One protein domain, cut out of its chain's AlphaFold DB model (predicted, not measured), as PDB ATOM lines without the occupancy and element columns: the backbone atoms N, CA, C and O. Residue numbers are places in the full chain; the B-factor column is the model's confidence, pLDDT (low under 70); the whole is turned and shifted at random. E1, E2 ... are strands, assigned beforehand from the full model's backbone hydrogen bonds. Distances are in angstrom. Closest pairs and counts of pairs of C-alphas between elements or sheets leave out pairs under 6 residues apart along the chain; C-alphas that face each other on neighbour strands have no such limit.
ATOM      1  N   TRP A  37     167.475 158.453 144.279       95.25
ATOM      2  CA  TRP A  37     166.356 158.568 145.206       95.25
ATOM      3  C   TRP A  37     166.710 157.925 146.553       95.25
ATOM      4  O   TRP A  37     167.309 156.848 146.598       95.25
ATOM      5  N   ILE A  38     166.330 158.560 147.666       94.62
ATOM      6  CA  ILE A  38     166.555 158.045 149.031       94.62
ATOM      7  C   ILE A  38     165.224 157.643 149.655       94.62
ATOM      8  O   ILE A  38     164.263 158.416 149.637       94.62
ATOM      9  N   LEU A  39     165.171 156.437 150.224       95.69
ATOM     10  CA  LEU A  39     163.990 155.940 150.920       95.69
ATOM     11  C   LEU A  39     163.759 156.766 152.187       95.69
ATOM     12  O   LEU A  39     164.582 156.770 153.102       95.69
ATOM     13  N   LYS A  40     162.612 157.441 152.247       93.31
ATOM     14  CA  LYS A  40     162.174 158.214 153.412       93.31
ATOM     15  C   LYS A  40     161.310 157.377 154.349       93.31
ATOM     16  O   LYS A  40     161.418 157.495 155.564       93.31
ATOM     17  N   ALA A  41     160.425 156.568 153.780       93.25
ATOM     18  CA  ALA A  41     159.499 155.713 154.510       93.25
ATOM     19  C   ALA A  41     158.970 154.616 153.583       93.25
ATOM     20  O   ALA A  41     159.076 154.722 152.362       93.25
ATOM     21  N   TYR A  42     158.327 153.601 154.146       94.38
ATOM     22  CA  TYR A  42     157.471 152.715 153.366       94.38
ATOM     23  C   TYR A  42     156.163 152.449 154.106       94.38
ATOM     24  O   TYR A  42     156.054 152.675 155.312       94.38
ATOM     25  N   LYS A  43     155.139 152.034 153.366       94.94
ATOM     26  CA  LYS A  43     153.817 151.716 153.899       94.94
ATOM     27  C   LYS A  43     153.468 150.277 153.573       94.94
ATOM     28  O   LYS A  43     153.621 149.873 152.426       94.94
ATOM     29  N   VAL A  44     152.922 149.555 154.546       94.38
ATOM     30  CA  VAL A  44     152.331 148.224 154.366       94.38
ATOM     31  C   VAL A  44     150.847 148.322 154.691       94.38
ATOM     32  O   VAL A  44     150.474 148.682 155.806       94.38
ATOM     33  N   ARG A  45     149.989 148.046 153.706       92.44
ATOM     34  CA  ARG A  45     148.522 148.156 153.795       92.44
ATOM     35  C   ARG A  45     148.088 149.499 154.394       92.44
ATOM     36  O   ARG A  45     147.303 149.563 155.337       92.44
ATOM     37  N   GLY A  46     148.693 150.578 153.895       89.19
ATOM     38  CA  GLY A  46     148.451 151.953 154.340       89.19
ATOM     39  C   GLY A  46     149.132 152.364 155.652       89.19
ATOM     40  O   GLY A  46     149.190 153.558 155.940       89.19
ATOM     41  N   LYS A  47     149.698 151.430 156.426       92.25
ATOM     42  CA  LYS A  47     150.394 151.734 157.686       92.25
ATOM     43  C   LYS A  47     151.858 152.065 157.425       92.25
ATOM     44  O   LYS A  47     152.548 151.287 156.775       92.25
ATOM     45  N   GLY A  48     152.320 153.210 157.923       91.56
ATOM     46  CA  GLY A  48     153.723 153.615 157.819       91.56
ATOM     47  C   GLY A  48     154.639 152.732 158.665       91.56
ATOM     48  O   GLY A  48     154.280 152.349 159.776       91.56
ATOM     49  N   VAL A  49     155.818 152.430 158.131       88.00
ATOM     50  CA  VAL A  49     156.856 151.626 158.780       88.00
ATOM     51  C   VAL A  49     158.218 152.310 158.600       88.00
ATOM     52  O   VAL A  49     158.439 153.016 157.609       88.00
ATOM     53  N   SER A  50     159.121 152.147 159.576       85.06
ATOM     54  CA  SER A  50     160.455 152.762 159.533       85.06
ATOM     55  C   SER A  50     161.280 152.195 158.385       85.06
ATOM     56  O   SER A  50     161.460 150.985 158.302       85.06
ATOM     57  N   ALA A  51     161.866 153.068 157.565       86.38
ATOM     58  CA  ALA A  51     162.736 152.691 156.455       86.38
ATOM     59  C   ALA A  51     163.952 151.838 156.875       86.38
ATOM     60  O   ALA A  51     164.599 151.243 156.015       86.38
ATOM     61  N   ASP A  52     164.304 151.780 158.161       87.06
ATOM     62  CA  ASP A  52     165.424 150.971 158.667       87.06
ATOM     63  C   ASP A  52     165.129 149.466 158.630       87.06
ATOM     64  O   ASP A  52     166.045 148.653 158.657       87.06
ATOM     65  N   GLN A  53     163.854 149.089 158.499       86.75
ATOM     66  CA  GLN A  53     163.429 147.694 158.369       86.75
ATOM     67  C   GLN A  53     163.605 147.128 156.951       86.75
ATOM     68  O   GLN A  53     163.326 145.954 156.732       86.75
ATOM     69  N   VAL A  54     164.040 147.947 155.985       88.06
ATOM     70  CA  VAL A  54     164.243 147.538 154.583       88.06
ATOM     71  C   VAL A  54     165.607 148.039 154.088       88.06
ATOM     72  O   VAL A  54     165.681 148.888 153.186       88.06
ATOM     73  N   PRO A  55     166.712 147.594 154.721       87.56
ATOM     74  CA  PRO A  55     168.056 148.085 154.424       87.56
ATOM     75  C   PRO A  55     168.464 147.870 152.960       87.56
ATOM     76  O   PRO A  55     169.267 148.633 152.435       87.56
ATOM     77  N   GLU A  56     167.881 146.888 152.275       90.81
ATOM     78  CA  GLU A  56     168.171 146.505 150.895       90.81
ATOM     79  C   GLU A  56     167.517 147.401 149.826       90.81
ATOM     80  O   GLU A  56     167.809 147.249 148.639       90.81
ATOM     81  N   LYS A  57     166.643 148.336 150.226       92.38
ATOM     82  CA  LYS A  57     165.946 149.274 149.318       92.38
ATOM     83  C   LYS A  57     166.107 150.737 149.704       92.38
ATOM     84  O   LYS A  57     165.298 151.586 149.315       92.38
ATOM     85  N   ARG A  58     167.134 151.037 150.497       94.75
ATOM     86  CA  ARG A  58     167.385 152.372 151.053       94.75
ATOM     87  C   ARG A  58     167.675 153.419 149.996       94.75
ATOM     88  O   ARG A  58     167.401 154.597 150.228       94.75
ATOM     89  N   ARG A  59     168.200 152.997 148.852       95.69
ATOM     90  CA  ARG A  59     168.421 153.844 147.688       95.69
ATOM     91  C   ARG A  59     167.700 153.252 146.487       95.69
ATOM     92  O   ARG A  59     167.527 152.038 146.379       95.69
ATOM     93  N   LEU A  60     167.291 154.128 145.587       96.75
ATOM     94  CA  LEU A  60     166.750 153.775 144.287       96.75
ATOM     95  C   LEU A  60     167.505 154.584 143.232       96.75
ATOM     96  O   LEU A  60     167.675 155.791 143.380       96.75
ATOM     97  N   ASN A  61     167.974 153.904 142.194       96.69
ATOM     98  CA  ASN A  61     168.496 154.526 140.989       96.69
ATOM     99  C   ASN A  61     167.542 154.204 139.840       96.69
ATOM    100  O   ASN A  61     167.260 153.027 139.600       96.69
ATOM    101  N   ILE A  62     167.030 155.233 139.175       96.25
ATOM    102  CA  ILE A  62     166.173 155.091 138.001       96.25
ATOM    103  C   ILE A  62     166.976 155.535 136.789       96.25
ATOM    104  O   ILE A  62     167.491 156.646 136.757       96.25
ATOM    105  N   GLU A  63     167.058 154.679 135.785       95.69
ATOM    106  CA  GLU A  63     167.697 154.982 134.507       95.69
ATOM    107  C   GLU A  63     166.667 154.843 133.394       95.69
ATOM    108  O   GLU A  63     165.715 154.073 133.527       95.69
ATOM    109  N   ARG A  64     166.852 155.582 132.298       93.62
ATOM    110  CA  ARG A  64     166.047 155.429 131.085       93.62
ATOM    111  C   ARG A  64     166.940 155.331 129.862       93.62
ATOM    112  O   ARG A  64     167.936 156.044 129.768       93.62
ATOM    113  N   ALA A  65     166.566 154.473 128.926       92.56
ATOM    114  CA  ALA A  65     167.261 154.302 127.659       92.56
ATOM    115  C   ALA A  65     166.285 153.830 126.577       92.56
ATOM    116  O   ALA A  65     165.139 153.488 126.865       92.56
ATOM    117  N   LEU A  66     166.737 153.832 125.323       94.19
ATOM    118  CA  LEU A  66     165.968 153.287 124.207       94.19
ATOM    119  C   LEU A  66     166.264 151.799 124.034       94.19
ATOM    120  O   LEU A  66     167.427 151.387 124.080       94.19
ATOM    121  N   VAL A  67     165.215 151.013 123.807       91.38
ATOM    122  CA  VAL A  67     165.315 149.603 123.416       91.38
ATOM    123  C   VAL A  67     166.058 149.518 122.080       91.38
ATOM    124  O   VAL A  67     165.663 150.167 121.109       91.38
ATOM    125  N   GLN A  68     167.136 148.731 122.030       90.62
ATOM    126  CA  GLN A  68     167.920 148.496 120.811       90.62
ATOM    127  C   GLN A  68     167.337 147.337 119.988       90.62
ATOM    128  O   GLN A  68     166.588 146.513 120.511       90.62
ATOM    129  N   ALA A  69     167.667 147.286 118.695       83.31
ATOM    130  CA  ALA A  69     167.132 146.298 117.748       83.31
ATOM    131  C   ALA A  69     167.579 144.850 118.027       83.31
ATOM    132  O   ALA A  69     166.932 143.908 117.581       83.31
ATOM    133  N   ASP A  70     168.672 144.672 118.761       78.75
ATOM    134  CA  ASP A  70     169.338 143.398 119.041       78.75
ATOM    135  C   ASP A  70     169.333 143.022 120.534       78.75
ATOM    136  O   ASP A  70     169.953 142.039 120.945       78.75
ATOM    137  N   SER A  71     168.610 143.775 121.365       78.00
ATOM    138  CA  SER A  71     168.517 143.497 122.794       78.00
ATOM    139  C   SER A  71     167.540 142.363 123.106       78.00
ATOM    140  O   SER A  71     166.380 142.388 122.701       78.00
ATOM    141  N   ASN A  72     167.956 141.415 123.949       74.25
ATOM    142  CA  ASN A  72     167.080 140.366 124.472       74.25
ATOM    143  C   ASN A  72     166.493 140.756 125.843       74.25
ATOM    144  O   ASN A  72     166.955 140.286 126.883       74.25
ATOM    145  N   TYR A  73     165.488 141.638 125.855       78.19
ATOM    146  CA  TYR A  73     164.819 142.087 127.091       78.19
ATOM    147  C   TYR A  73     163.780 141.090 127.646       78.19
ATOM    148  O   TYR A  73     163.193 141.338 128.696       78.19
ATOM    149  N   GLY A  74     163.563 139.948 126.982       74.69
ATOM    150  CA  GLY A  74     162.800 138.817 127.526       74.69
ATOM    151  C   GLY A  74     161.269 138.957 127.538       74.69
ATOM    152  O   GLY A  74     160.600 138.033 127.991       74.69
ATOM    153  N   SER A  75     160.700 140.058 127.038       82.62
ATOM    154  CA  SER A  75     159.253 140.222 126.825       82.62
ATOM    155  C   SER A  75     158.983 141.000 125.537       82.62
ATOM    156  O   SER A  75     159.778 141.859 125.150       82.62
ATOM    157  N   SER A  76     157.853 140.701 124.887       84.56
ATOM    158  CA  SER A  76     157.464 141.324 123.617       84.56
ATOM    159  C   SER A  76     157.100 142.800 123.757       84.56
ATOM    160  O   SER A  76     157.130 143.529 122.773       84.56
ATOM    161  N   ILE A  77     156.826 143.265 124.982       88.44
ATOM    162  CA  ILE A  77     156.491 144.670 125.235       88.44
ATOM    163  C   ILE A  77     157.668 145.617 124.949       88.44
ATOM    164  O   ILE A  77     157.455 146.810 124.744       88.44
ATOM    165  N   PHE A  78     158.907 145.109 124.956       90.19
ATOM    166  CA  PHE A  78     160.118 145.886 124.690       90.19
ATOM    167  C   PHE A  78     160.381 145.989 123.192       90.19
ATOM    168  O   PHE A  78     161.219 145.288 122.632       90.19
ATOM    169  N   GLU A  79     159.664 146.910 122.558       89.50
ATOM    170  CA  GLU A  79     159.800 147.220 121.137       89.50
ATOM    171  C   GLU A  79     160.939 148.216 120.883       89.50
ATOM    172  O   GLU A  79     161.138 149.179 121.628       89.50
ATOM    173  N   THR A  80     161.705 147.992 119.814       90.56
ATOM    174  CA  THR A  80     162.834 148.846 119.424       90.56
ATOM    175  C   THR A  80     162.427 150.311 119.287       90.56
ATOM    176  O   THR A  80     161.404 150.640 118.698       90.56
ATOM    177  N   GLY A  81     163.261 151.210 119.812       87.75
ATOM    178  CA  GLY A  81     163.005 152.650 119.795       87.75
ATOM    179  C   GLY A  81     162.076 153.140 120.907       87.75
ATOM    180  O   GLY A  81     162.001 154.348 121.130       87.75
ATOM    181  N   HIS A  82     161.423 152.250 121.662       90.12
ATOM    182  CA  HIS A  82     160.672 152.652 122.850       90.12
ATOM    183  C   HIS A  82     161.606 152.924 124.029       90.12
ATOM    184  O   HIS A  82     162.688 152.347 124.153       90.12
ATOM    185  N   THR A  83     161.185 153.828 124.915       92.31
ATOM    186  CA  THR A  83     161.906 154.085 126.165       92.31
ATOM    187  C   THR A  83     161.595 152.994 127.177       92.31
ATOM    188  O   THR A  83     160.432 152.759 127.504       92.31
ATOM    189  N   TYR A  84     162.637 152.380 127.722       93.81
ATOM    190  CA  TYR A  84     162.538 151.532 128.899       93.81
ATOM    191  C   TYR A  84     163.202 152.203 130.097       93.81
ATOM    192  O   TYR A  84     164.057 153.082 129.963       93.81
ATOM    193  N   TYR A  85     162.788 151.759 131.276       95.62
ATOM    194  CA  TYR A  85     163.226 152.253 132.566       95.62
ATOM    195  C   TYR A  85     163.788 151.103 133.390       95.62
ATOM    196  O   TYR A  85     163.148 150.052 133.520       95.62
ATOM    197  N   THR A  86     164.947 151.332 133.996       95.75
ATOM    198  CA  THR A  86     165.565 150.412 134.951       95.75
ATOM    199  C   THR A  86     165.423 150.990 136.349       95.75
ATOM    200  O   THR A  86     166.009 152.023 136.658       95.75
ATOM    201  N   PHE A  87     164.675 150.309 137.214       97.06
ATOM    202  CA  PHE A  87     164.551 150.647 138.632       97.06
ATOM    203  C   PHE A  87     165.489 149.751 139.433       97.06
ATOM    204  O   PHE A  87     165.167 148.590 139.674       97.06
ATOM    205  N   SER A  88     166.648 150.268 139.831       97.19
ATOM    206  CA  SER A  88     167.630 149.541 140.642       97.19
ATOM    207  C   SER A  88     167.475 149.898 142.116       97.19
ATOM    208  O   SER A  88     167.706 151.040 142.502       97.19
ATOM    209  N   PHE A  89     167.124 148.922 142.949       96.25
ATOM    210  CA  PHE A  89     167.064 149.081 144.400       96.25
ATOM    211  C   PHE A  89     168.411 148.703 145.009       96.25
ATOM    212  O   PHE A  89     168.945 147.620 144.737       96.25
ATOM    213  N   LEU A  90     168.958 149.604 145.818       96.56
ATOM    214  CA  LEU A  90     170.279 149.465 146.415       96.56
ATOM    215  C   LEU A  90     170.205 149.578 147.938       96.56
ATOM    216  O   LEU A  90     169.309 150.227 148.495       96.56
ATOM    217  N   ASP A  91     171.181 148.961 148.597       94.94
ATOM    218  CA  ASP A  91     171.373 149.112 150.036       94.94
ATOM    219  C   ASP A  91     171.960 150.488 150.418       94.94
ATOM    220  O   ASP A  91     172.116 151.390 149.586       94.94
ATOM    221  N   LEU A  92     172.251 150.669 151.712       90.94
ATOM    222  CA  LEU A  92     172.855 151.896 152.243       90.94
ATOM    223  C   LEU A  92     174.226 152.205 151.641       90.94
ATOM    224  O   LEU A  92     174.545 153.384 151.477       90.94
ATOM    225  N   ASP A  93     174.989 151.179 151.279       92.50
ATOM    226  CA  ASP A  93     176.332 151.308 150.716       92.50
ATOM    227  C   ASP A  93     176.287 151.568 149.202       92.50
ATOM    228  O   ASP A  93     177.281 151.962 148.596       92.50
ATOM    229  N   GLY A  94     175.109 151.435 148.585       92.12
ATOM    230  CA  GLY A  94     174.923 151.584 147.146       92.12
ATOM    231  C   GLY A  94     175.164 150.293 146.369       92.12
ATOM    232  O   GLY A  94     175.282 150.339 145.147       92.12
ATOM    233  N   ASN A  95     175.190 149.138 147.034       96.12
ATOM    234  CA  ASN A  95     175.227 147.857 146.343       96.12
ATOM    235  C   ASN A  95     173.830 147.525 145.818       96.12
ATOM    236  O   ASN A  95     172.855 147.495 146.576       96.12
ATOM    237  N   LYS A  96     173.728 147.225 144.521       97.00
ATOM    238  CA  LYS A  96     172.472 146.801 143.897       97.00
ATOM    239  C   LYS A  96     172.003 145.470 144.494       97.00
ATOM    240  O   LYS A  96     172.750 144.494 144.495       97.00
ATOM    241  N   LYS A  97     170.757 145.424 144.966       97.25
ATOM    242  CA  LYS A  97     170.122 144.226 145.549       97.25
ATOM    243  C   LYS A  97     169.067 143.626 144.641       97.25
ATOM    244  O   LYS A  97     168.904 142.414 144.599       97.25
ATOM    245  N   SER A  98     168.352 144.472 143.910       95.38
ATOM    246  CA  SER A  98     167.377 144.037 142.915       95.38
ATOM    247  C   SER A  98     167.206 145.099 141.837       95.38
ATOM    248  O   SER A  98     167.567 146.261 142.036       95.38
ATOM    249  N   SER A  99     166.671 144.700 140.688       94.62
ATOM    250  CA  SER A  99     166.323 145.625 139.617       94.62
ATOM    251  C   SER A  99     165.107 145.145 138.844       94.62
ATOM    252  O   SER A  99     164.951 143.943 138.641       94.62
ATOM    253  N   SER A 100     164.312 146.092 138.356       93.31
ATOM    254  CA  SER A 100     163.208 145.833 137.433       93.31
ATOM    255  C   SER A 100     163.420 146.603 136.137       93.31
ATOM    256  O   SER A 100     163.695 147.802 136.175       93.31
ATOM    257  N   PHE A 101     163.258 145.917 135.008       93.12
ATOM    258  CA  PHE A 101     163.171 146.524 133.681       93.12
ATOM    259  C   PHE A 101     161.701 146.720 133.340       93.12
ATOM    260  O   PHE A 101     160.889 145.829 133.587       93.12
ATOM    261  N   SER A 102     161.344 147.895 132.834       94.12
ATOM    262  CA  SER A 102     159.940 148.228 132.621       94.12
ATOM    263  C   SER A 102     159.717 149.289 131.555       94.12
ATOM    264  O   SER A 102     160.632 150.027 131.204       94.12
ATOM    265  N   ILE A 103     158.482 149.394 131.074       93.19
ATOM    266  CA  ILE A 103     158.029 150.449 130.163       93.19
ATOM    267  C   ILE A 103     156.837 151.153 130.792       93.19
ATOM    268  O   ILE A 103     155.959 150.506 131.368       93.19
ATOM    269  N   MET A 104     156.803 152.477 130.675       92.50
ATOM    270  CA  MET A 104     155.635 153.262 131.051       92.50
ATOM    271  C   MET A 104     154.547 153.086 129.987       92.50
ATOM    272  O   MET A 104     154.776 153.389 128.821       92.50
ATOM    273  N   TYR A 105     153.368 152.607 130.381       88.56
ATOM    274  CA  TYR A 105     152.275 152.309 129.443       88.56
ATOM    275  C   TYR A 105     151.033 153.184 129.649       88.56
ATOM    276  O   TYR A 105     150.074 153.089 128.886       88.56
ATOM    277  N   GLY A 106     151.028 154.040 130.671       89.00
ATOM    278  CA  GLY A 106     149.957 155.002 130.881       89.00
ATOM    279  C   GLY A 106     150.249 155.957 132.027       89.00
ATOM    280  O   GLY A 106     151.062 155.653 132.906       89.00
ATOM    281  N   THR A 107     149.532 157.079 132.033       90.75
ATOM    282  CA  THR A 107     149.580 158.070 133.109       90.75
ATOM    283  C   THR A 107     148.191 158.613 133.454       90.75
ATOM    284  O   THR A 107     147.288 158.605 132.617       90.75
ATOM    285  N   ASP A 108     148.005 159.063 134.695       90.38
ATOM    286  CA  ASP A 108     146.809 159.779 135.152       90.38
ATOM    287  C   ASP A 108     147.145 160.772 136.265       90.38
ATOM    288  O   ASP A 108     147.864 160.455 137.212       90.38
ATOM    289  N   TYR A 109     146.558 161.964 136.208       89.38
ATOM    290  CA  TYR A 109     146.821 162.998 137.199       89.38
ATOM    291  C   TYR A 109     145.777 163.004 138.321       89.38
ATOM    292  O   TYR A 109     144.651 163.492 138.179       89.38
ATOM    293  N   ASN A 110     146.189 162.569 139.512       88.50
ATOM    294  CA  ASN A 110     145.396 162.677 140.727       88.50
ATOM    295  C   ASN A 110     145.448 164.103 141.295       88.50
ATOM    296  O   ASN A 110     146.300 164.439 142.121       88.50
ATOM    297  N   ARG A 111     144.463 164.927 140.926       83.94
ATOM    298  CA  ARG A 111     144.331 166.318 141.401       83.94
ATOM    299  C   ARG A 111     144.235 166.450 142.917       83.94
ATOM    300  O   ARG A 111     144.817 167.366 143.487       83.94
ATOM    301  N   LYS A 112     143.511 165.539 143.579       86.88
ATOM    302  CA  LYS A 112     143.300 165.585 145.036       86.88
ATOM    303  C   LYS A 112     144.615 165.412 145.792       86.88
ATOM    304  O   LYS A 112     144.818 166.053 146.818       86.88
ATOM    305  N   LYS A 113     145.494 164.548 145.285       86.62
ATOM    306  CA  LYS A 113     146.811 164.281 145.872       86.62
ATOM    307  C   LYS A 113     147.936 165.107 145.246       86.62
ATOM    308  O   LYS A 113     149.035 165.080 145.780       86.62
ATOM    309  N   LYS A 114     147.667 165.830 144.153       86.00
ATOM    310  CA  LYS A 114     148.672 166.495 143.307       86.00
ATOM    311  C   LYS A 114     149.765 165.523 142.847       86.00
ATOM    312  O   LYS A 114     150.953 165.817 142.941       86.00
ATOM    313  N   GLN A 115     149.340 164.344 142.395       91.44
ATOM    314  CA  GLN A 115     150.231 163.260 141.987       91.44
ATOM    315  C   GLN A 115     150.001 162.887 140.528       91.44
ATOM    316  O   GLN A 115     148.855 162.719 140.124       91.44
ATOM    317  N   ASP A 116     151.079 162.707 139.774       92.50
ATOM    318  CA  ASP A 116     151.045 162.035 138.478       92.50
ATOM    319  C   ASP A 116     151.269 160.532 138.687       92.50
ATOM    320  O   ASP A 116     152.309 160.102 139.182       92.50
ATOM    321  N   ASN A 117     150.252 159.731 138.396       93.81
ATOM    322  CA  ASN A 117     150.296 158.282 138.504       93.81
ATOM    323  C   ASN A 117     150.838 157.717 137.200       93.81
ATOM    324  O   ASN A 117     150.178 157.823 136.178       93.81
ATOM    325  N   GLN A 118     152.001 157.080 137.246       94.19
ATOM    326  CA  GLN A 118     152.669 156.505 136.085       94.19
ATOM    327  C   GLN A 118     152.694 154.987 136.218       94.19
ATOM    328  O   GLN A 118     153.296 154.438 137.148       94.19
ATOM    329  N   TRP A 119     152.015 154.290 135.310       94.00
ATOM    330  CA  TRP A 119     151.966 152.833 135.336       94.00
ATOM    331  C   TRP A 119     153.073 152.233 134.482       94.00
ATOM    332  O   TRP A 119     153.226 152.563 133.305       94.00
ATOM    333  N   PHE A 120     153.805 151.299 135.085       94.31
ATOM    334  CA  PHE A 120     154.916 150.585 134.476       94.31
ATOM    335  C   PHE A 120     154.578 149.103 134.327       94.31
ATOM    336  O   PHE A 120     153.981 148.505 135.224       94.31
ATOM    337  N   ARG A 121     154.971 148.505 133.201       92.94
ATOM    338  CA  ARG A 121     154.880 147.062 132.935       92.94
ATOM    339  C   ARG A 121     156.265 146.461 132.804       92.94
ATOM    340  O   ARG A 121     157.136 147.070 132.195       92.94
ATOM    341  N   ILE A 122     156.438 145.282 133.386       93.00
ATOM    342  CA  ILE A 122     157.646 144.450 133.287       93.00
ATOM    343  C   ILE A 122     157.464 143.411 132.176       93.00
ATOM    344  O   ILE A 122     158.416 143.057 131.490       93.00
ATOM    345  N   ASN A 123     156.229 142.949 131.995       92.25
ATOM    346  CA  ASN A 123     155.790 142.085 130.909       92.25
ATOM    347  C   ASN A 123     154.291 142.361 130.639       92.25
ATOM    348  O   ASN A 123     153.729 143.358 131.106       92.25
ATOM    349  N   GLU A 124     153.641 141.478 129.894       89.81
ATOM    350  CA  GLU A 124     152.248 141.579 129.467       89.81
ATOM    351  C   GLU A 124     151.247 141.546 130.642       89.81
ATOM    352  O   GLU A 124     150.183 142.166 130.561       89.81
ATOM    353  N   ASP A 125     151.594 140.873 131.742       91.38
ATOM    354  CA  ASP A 125     150.698 140.584 132.865       91.38
ATOM    355  C   ASP A 125     151.221 141.053 134.227       91.38
ATOM    356  O   ASP A 125     150.657 140.688 135.254       91.38
ATOM    357  N   THR A 126     152.300 141.826 134.272       92.94
ATOM    358  CA  THR A 126     152.975 142.196 135.516       92.94
ATOM    359  C   THR A 126     153.455 143.639 135.453       92.94
ATOM    360  O   THR A 126     154.120 144.063 134.506       92.94
ATOM    361  N   GLY A 127     153.161 144.410 136.498       94.75
ATOM    362  CA  GLY A 127     153.506 145.826 136.545       94.75
ATOM    363  C   GLY A 127     153.457 146.431 137.940       94.75
ATOM    364  O   GLY A 127     153.243 145.745 138.938       94.75
ATOM    365  N   PHE A 128     153.680 147.737 138.007       96.12
ATOM    366  CA  PHE A 128     153.654 148.524 139.237       96.12
ATOM    367  C   PHE A 128     153.277 149.980 138.931       96.12
ATOM    368  O   PHE A 128     153.258 150.413 137.779       96.12
ATOM    369  N   LEU A 129     152.941 150.736 139.973       96.00
ATOM    370  CA  LEU A 129     152.616 152.156 139.900       96.00
ATOM    371  C   LEU A 129     153.730 152.975 140.555       96.00
ATOM    372  O   LEU A 129     154.137 152.689 141.682       96.00
ATOM    373  N   VAL A 130     154.136 154.052 139.890       96.56
ATOM    374  CA  VAL A 130     154.913 155.140 140.481       96.56
ATOM    375  C   VAL A 130     154.013 156.366 140.577       96.56
ATOM    376  O   VAL A 130     153.580 156.895 139.561       96.56
ATOM    377  N   ALA A 131     153.698 156.812 141.792       95.81
ATOM    378  CA  ALA A 131     152.988 158.074 141.997       95.81
ATOM    379  C   ALA A 131     154.000 159.194 142.251       95.81
ATOM    380  O   ALA A 131     154.750 159.144 143.227       95.81
ATOM    381  N   VAL A 132     154.025 160.189 141.375       95.44
ATOM    382  CA  VAL A 132     154.996 161.284 141.352       95.44
ATOM    383  C   VAL A 132     154.355 162.532 141.948       95.44
ATOM    384  O   VAL A 132     153.404 163.070 141.389       95.44
ATOM    385  N   GLU A 133     154.843 162.998 143.096       93.62
ATOM    386  CA  GLU A 133     154.411 164.270 143.682       93.62
ATOM    387  C   GLU A 133     155.214 165.420 143.079       93.62
ATOM    388  O   GLU A 133     156.449 165.430 143.117       93.62
ATOM    389  N   TYR A 134     154.487 166.397 142.546       87.19
ATOM    390  CA  TYR A 134     155.052 167.518 141.815       87.19
ATOM    391  C   TYR A 134     154.682 168.854 142.471       87.19
ATOM    392  O   TYR A 134     153.511 169.146 142.732       87.19
ATOM    393  N   ASP A 135     155.698 169.679 142.723       86.44
ATOM    394  CA  ASP A 135     155.562 171.047 143.225       86.44
ATOM    395  C   ASP A 135     155.565 172.016 142.036       86.44
ATOM    396  O   ASP A 135     156.618 172.407 141.529       86.44
ATOM    397  N   ALA A 136     154.363 172.380 141.576       81.06
ATOM    398  CA  ALA A 136     154.166 173.212 140.389       81.06
ATOM    399  C   ALA A 136     154.816 174.597 140.443       81.06
ATOM    400  O   ALA A 136     155.497 174.948 139.481       81.06
ATOM    401  N   PRO A 137     154.691 175.366 141.539       84.38
ATOM    402  CA  PRO A 137     155.422 176.621 141.686       84.38
ATOM    403  C   PRO A 137     156.935 176.494 141.492       84.38
ATOM    404  O   PRO A 137     157.564 177.417 140.981       84.38
ATOM    405  N   ARG A 138     157.526 175.374 141.919       82.62
ATOM    406  CA  ARG A 138     158.978 175.155 141.860       82.62
ATOM    407  C   ARG A 138     159.436 174.386 140.627       82.62
ATOM    408  O   ARG A 138     160.632 174.340 140.366       82.62
ATOM    409  N   GLY A 139     158.520 173.765 139.892       83.75
ATOM    410  CA  GLY A 139     158.862 172.929 138.750       83.75
ATOM    411  C   GLY A 139     159.666 171.683 139.124       83.75
ATOM    412  O   GLY A 139     160.493 171.254 138.330       83.75
ATOM    413  N   VAL A 140     159.486 171.118 140.323       86.12
ATOM    414  CA  VAL A 140     160.299 169.989 140.824       86.12
ATOM    415  C   VAL A 140     159.435 168.790 141.198       86.12
ATOM    416  O   VAL A 140     158.346 168.939 141.756       86.12
ATOM    417  N   THR A 141     159.965 167.587 140.975       90.69
ATOM    418  CA  THR A 141     159.446 166.381 141.624       90.69
ATOM    419  C   THR A 141     160.009 166.311 143.039       90.69
ATOM    420  O   THR A 141     161.221 166.251 143.235       90.69
ATOM    421  N   THR A 142     159.139 166.316 144.047       91.38
ATOM    422  CA  THR A 142     159.551 166.340 145.462       91.38
ATOM    423  C   THR A 142     159.554 164.959 146.102       91.38
ATOM    424  O   THR A 142     160.212 164.748 147.125       91.38
ATOM    425  N   ARG A 143     158.789 164.018 145.538       94.12
ATOM    426  CA  ARG A 143     158.599 162.677 146.088       94.12
ATOM    427  C   ARG A 143     158.101 161.721 145.016       94.12
ATOM    428  O   ARG A 143     157.304 162.113 144.170       94.12
ATOM    429  N   ILE A 144     158.486 160.455 145.121       96.19
ATOM    430  CA  ILE A 144     157.855 159.363 144.376       96.19
ATOM    431  C   ILE A 144     157.399 158.258 145.330       96.19
ATOM    432  O   ILE A 144     158.038 158.000 146.352       96.19
ATOM    433  N   GLU A 145     156.287 157.600 145.005       96.31
ATOM    434  CA  GLU A 145     155.784 156.420 145.715       96.31
ATOM    435  C   GLU A 145     155.727 155.223 144.761       96.31
ATOM    436  O   GLU A 145     154.859 155.154 143.891       96.31
ATOM    437  N   VAL A 146     156.636 154.266 144.943       96.81
ATOM    438  CA  VAL A 146     156.744 153.049 144.122       96.81
ATOM    439  C   VAL A 146     155.958 151.918 144.789       96.81
ATOM    440  O   VAL A 146     156.228 151.595 145.948       96.81
ATOM    441  N   SER A 147     154.973 151.334 144.102       96.25
ATOM    442  CA  SER A 147     154.175 150.212 144.629       96.25
ATOM    443  C   SER A 147     154.928 148.881 144.624       96.25
ATOM    444  O   SER A 147     155.999 148.754 144.026       96.25
ATOM    445  N   ASN A 148     154.339 147.841 145.226       94.88
ATOM    446  CA  ASN A 148     154.723 146.473 144.895       94.88
ATOM    447  C   ASN A 148     154.442 146.158 143.424       94.88
ATOM    448  O   ASN A 148     153.588 146.770 142.777       94.88
ATOM    449  N   ILE A 149     155.165 145.152 142.937       94.44
ATOM    450  CA  ILE A 149     154.865 144.483 141.678       94.44
ATOM    451  C   ILE A 149     153.577 143.678 141.867       94.44
ATOM    452  O   ILE A 149     153.378 143.033 142.901       94.44
ATOM    453  N   MET A 150     152.691 143.750 140.882       94.69
ATOM    454  CA  MET A 150     151.384 143.106 140.877       94.69
ATOM    455  C   MET A 150     151.184 142.372 139.561       94.69
ATOM    456  O   MET A 150     151.607 142.855 138.511       94.69
ATOM    457  N   LYS A 151     150.492 141.232 139.636       92.88
ATOM    458  CA  LYS A 151     150.042 140.482 138.468       92.88
ATOM    459  C   LYS A 151     148.657 140.972 138.034       92.88
ATOM    460  O   LYS A 151     147.745 141.047 138.856       92.88
ATOM    461  N   GLY A 152     148.511 141.287 136.759       84.38
ATOM    462  CA  GLY A 152     147.298 141.722 136.087       84.38
ATOM    463  C   GLY A 152     147.615 142.596 134.872       84.38
ATOM    464  O   GLY A 152     148.581 143.354 134.864       84.38
ATOM    465  N   GLU A 153     146.750 142.547 133.860       80.19
ATOM    466  CA  GLU A 153     146.843 143.420 132.678       80.19
ATOM    467  C   GLU A 153     146.589 144.897 133.023       80.19
ATOM    468  O   GLU A 153     146.983 145.807 132.293       80.19
ATOM    469  N   LYS A 154     145.899 145.164 134.134       82.44
ATOM    470  CA  LYS A 154     145.558 146.508 134.605       82.44
ATOM    471  C   LYS A 154     145.925 146.651 136.070       82.44
ATOM    472  O   LYS A 154     145.903 145.683 136.830       82.44
ATOM    473  N   TYR A 155     146.218 147.884 136.468       84.25
ATOM    474  CA  TYR A 155     146.430 148.221 137.868       84.25
ATOM    475  C   TYR A 155     145.204 147.851 138.713       84.25
ATOM    476  O   TYR A 155     144.086 148.265 138.401       84.25
ATOM    477  N   ASN A 156     145.433 147.110 139.797       88.38
ATOM    478  CA  ASN A 156     144.411 146.758 140.774       88.38
ATOM    479  C   ASN A 156     144.801 147.330 142.153       88.38
ATOM    480  O   ASN A 156     145.777 146.858 142.739       88.38
ATOM    481  N   PRO A 157     144.059 148.318 142.689       87.06
ATOM    482  CA  PRO A 157     144.370 148.923 143.982       87.06
ATOM    483  C   PRO A 157     144.290 147.941 145.158       87.06
ATOM    484  O   PRO A 157     144.971 148.160 146.153       87.06
ATOM    485  N   ASP A 158     143.524 146.854 145.052       90.56
ATOM    486  CA  ASP A 158     143.412 145.859 146.126       90.56
ATOM    487  C   ASP A 158     144.695 145.025 146.278       90.56
ATOM    488  O   ASP A 158     144.979 144.486 147.350       90.56
ATOM    489  N   LEU A 159     145.498 144.938 145.211       92.56
ATOM    490  CA  LEU A 159     146.799 144.264 145.212       92.56
ATOM    491  C   LEU A 159     147.946 145.200 145.625       92.56
ATOM    492  O   LEU A 159     149.045 144.727 145.936       92.56
ATOM    493  N   ASP A 160     147.701 146.511 145.660       93.19
ATOM    494  CA  ASP A 160     148.664 147.530 146.076       93.19
ATOM    495  C   ASP A 160     148.726 147.612 147.604       93.19
ATOM    496  O   ASP A 160     148.081 148.420 148.277       93.19
ATOM    497  N   THR A 161     149.515 146.710 148.171       94.75
ATOM    498  CA  THR A 161     149.637 146.542 149.619       94.75
ATOM    499  C   THR A 161     150.940 147.103 150.167       94.75
ATOM    500  O   THR A 161     151.118 147.126 151.384       94.75
ATOM    501  N   LEU A 162     151.847 147.571 149.312       94.62
ATOM    502  CA  LEU A 162     153.170 148.034 149.707       94.62
ATOM    503  C   LEU A 162     153.590 149.236 148.866       94.62
ATOM    504  O   LEU A 162     153.565 149.183 147.643       94.62
ATOM    505  N   ARG A 163     154.028 150.307 149.529       95.75
ATOM    506  CA  ARG A 163     154.502 151.539 148.882       95.75
ATOM    507  C   ARG A 163     155.826 151.980 149.478       95.75
ATOM    508  O   ARG A 163     155.891 152.247 150.676       95.75
ATOM    509  N   TYR A 164     156.852 152.118 148.651       96.31
ATOM    510  CA  TYR A 164     158.131 152.718 149.019       96.31
ATOM    511  C   TYR A 164     158.127 154.196 148.655       96.31
ATOM    512  O   TYR A 164     157.833 154.556 147.517       96.31
ATOM    513  N   ILE A 165     158.435 155.054 149.621       95.69
ATOM    514  CA  ILE A 165     158.359 156.505 149.476       95.69
ATOM    515  C   ILE A 165     159.775 157.046 149.402       95.69
ATOM    516  O   ILE A 165     160.500 157.036 150.402       95.69
ATOM    517  N   TYR A 166     160.140 157.558 148.236       95.88
ATOM    518  CA  TYR A 166     161.450 158.131 147.999       95.88
ATOM    519  C   TYR A 166     161.388 159.642 147.821       95.88
ATOM    520  O   TYR A 166     160.417 160.184 147.297       95.88
ATOM    521  N   ILE A 167     162.458 160.311 148.237       94.31
ATOM    522  CA  ILE A 167     162.705 161.733 147.988       94.31
ATOM    523  C   ILE A 167     163.979 161.900 147.150       94.31
ATOM    524  O   ILE A 167     164.832 161.003 147.190       94.31
ATOM    525  N   PRO A 168     164.124 163.005 146.397       91.50
ATOM    526  CA  PRO A 168     165.336 163.267 145.638       91.50
ATOM    527  C   PRO A 168     166.541 163.280 146.571       91.50
ATOM    528  O   PRO A 168     166.477 163.813 147.685       91.50
ATOM    529  N   LYS A 169     167.655 162.710 146.115       80.75
ATOM    530  CA  LYS A 169     168.942 162.952 146.755       80.75
ATOM    531  C   LYS A 169     169.406 164.343 146.326       80.75
ATOM    532  O   LYS A 169     169.985 164.493 145.256       80.75
TER     533      LYS A 169
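Overview. This is residues 37 to 169 of the 171 residues of an uncharacterized protein of Dyadobacter sp. UC 10 (UniProt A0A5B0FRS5). Eight antiparallel strands ring one axis as a closed barrel, E1 E3 E4 E5 E6 E7 E8 E9 and back to E1, with short E2 paired onto E1 beside the ring. The longest strand, E5, bends sharply, its first part beside E4 and its later part beside E6. The printed part has 133 residues, no named helix and nine strands, E1 to E9 in chain order: all strand. It is compact and rounded, with a radius of gyration of the C-alphas of 15.0 A and spans of 41 by 36 by 33 A.

Arrangement. Begin at E1, residues 37 to 44, which bends by 62 degrees at residue 40. E2, residues 47 to 49, makes a hairpin with it; N 44 and O 47 are 2.8 A apart, within hydrogen-bond range, as are the pairs below. On the same side of E1 lies E3, residues 59 to 66, with N 37 and O 60 at 2.8 A. From E3 onward a meander, each strand the antiparallel neighbour of the one before, runs through E4, residues 83 to 90 (N 61 and O 88, 2.9 A), and E5, residues 96 to 110 (N 87 and O 100, 2.9 A). E5 bends by 87 degrees at residue 106. Next come E6, residues 115 to 123 (N 108 and O 117, 2.9 A), E7, residues 126 to 135 (N 118 and O 130, 2.8 A), E8, residues 140 to 147 (N 133 and O 143, 2.8 A), and E9, residues 162 to 168 (N 146 and O 164, 2.9 A). E9 closes the barrel on the other side of E1, with N 43 and O 163 at 2.8 A.

Along the chain. Find C-alpha 37 at (166.356, 158.568, 145.206), where E1 begins. E5 runs 31.5 A from C-alpha 96 at (172.472, 146.801, 143.897), and E7 30.0 A. E9 ends at C-alpha 168, (165.336, 163.267, 145.638).

Size, cuts and confidence. The C-alphas of Lys 47 and Asp 70, the two farthest apart, are 43.8 A apart. The links E3 to E4 and E8 to E9 are long. The printed part has no cut, and no printed residue is under 70 in pLDDT.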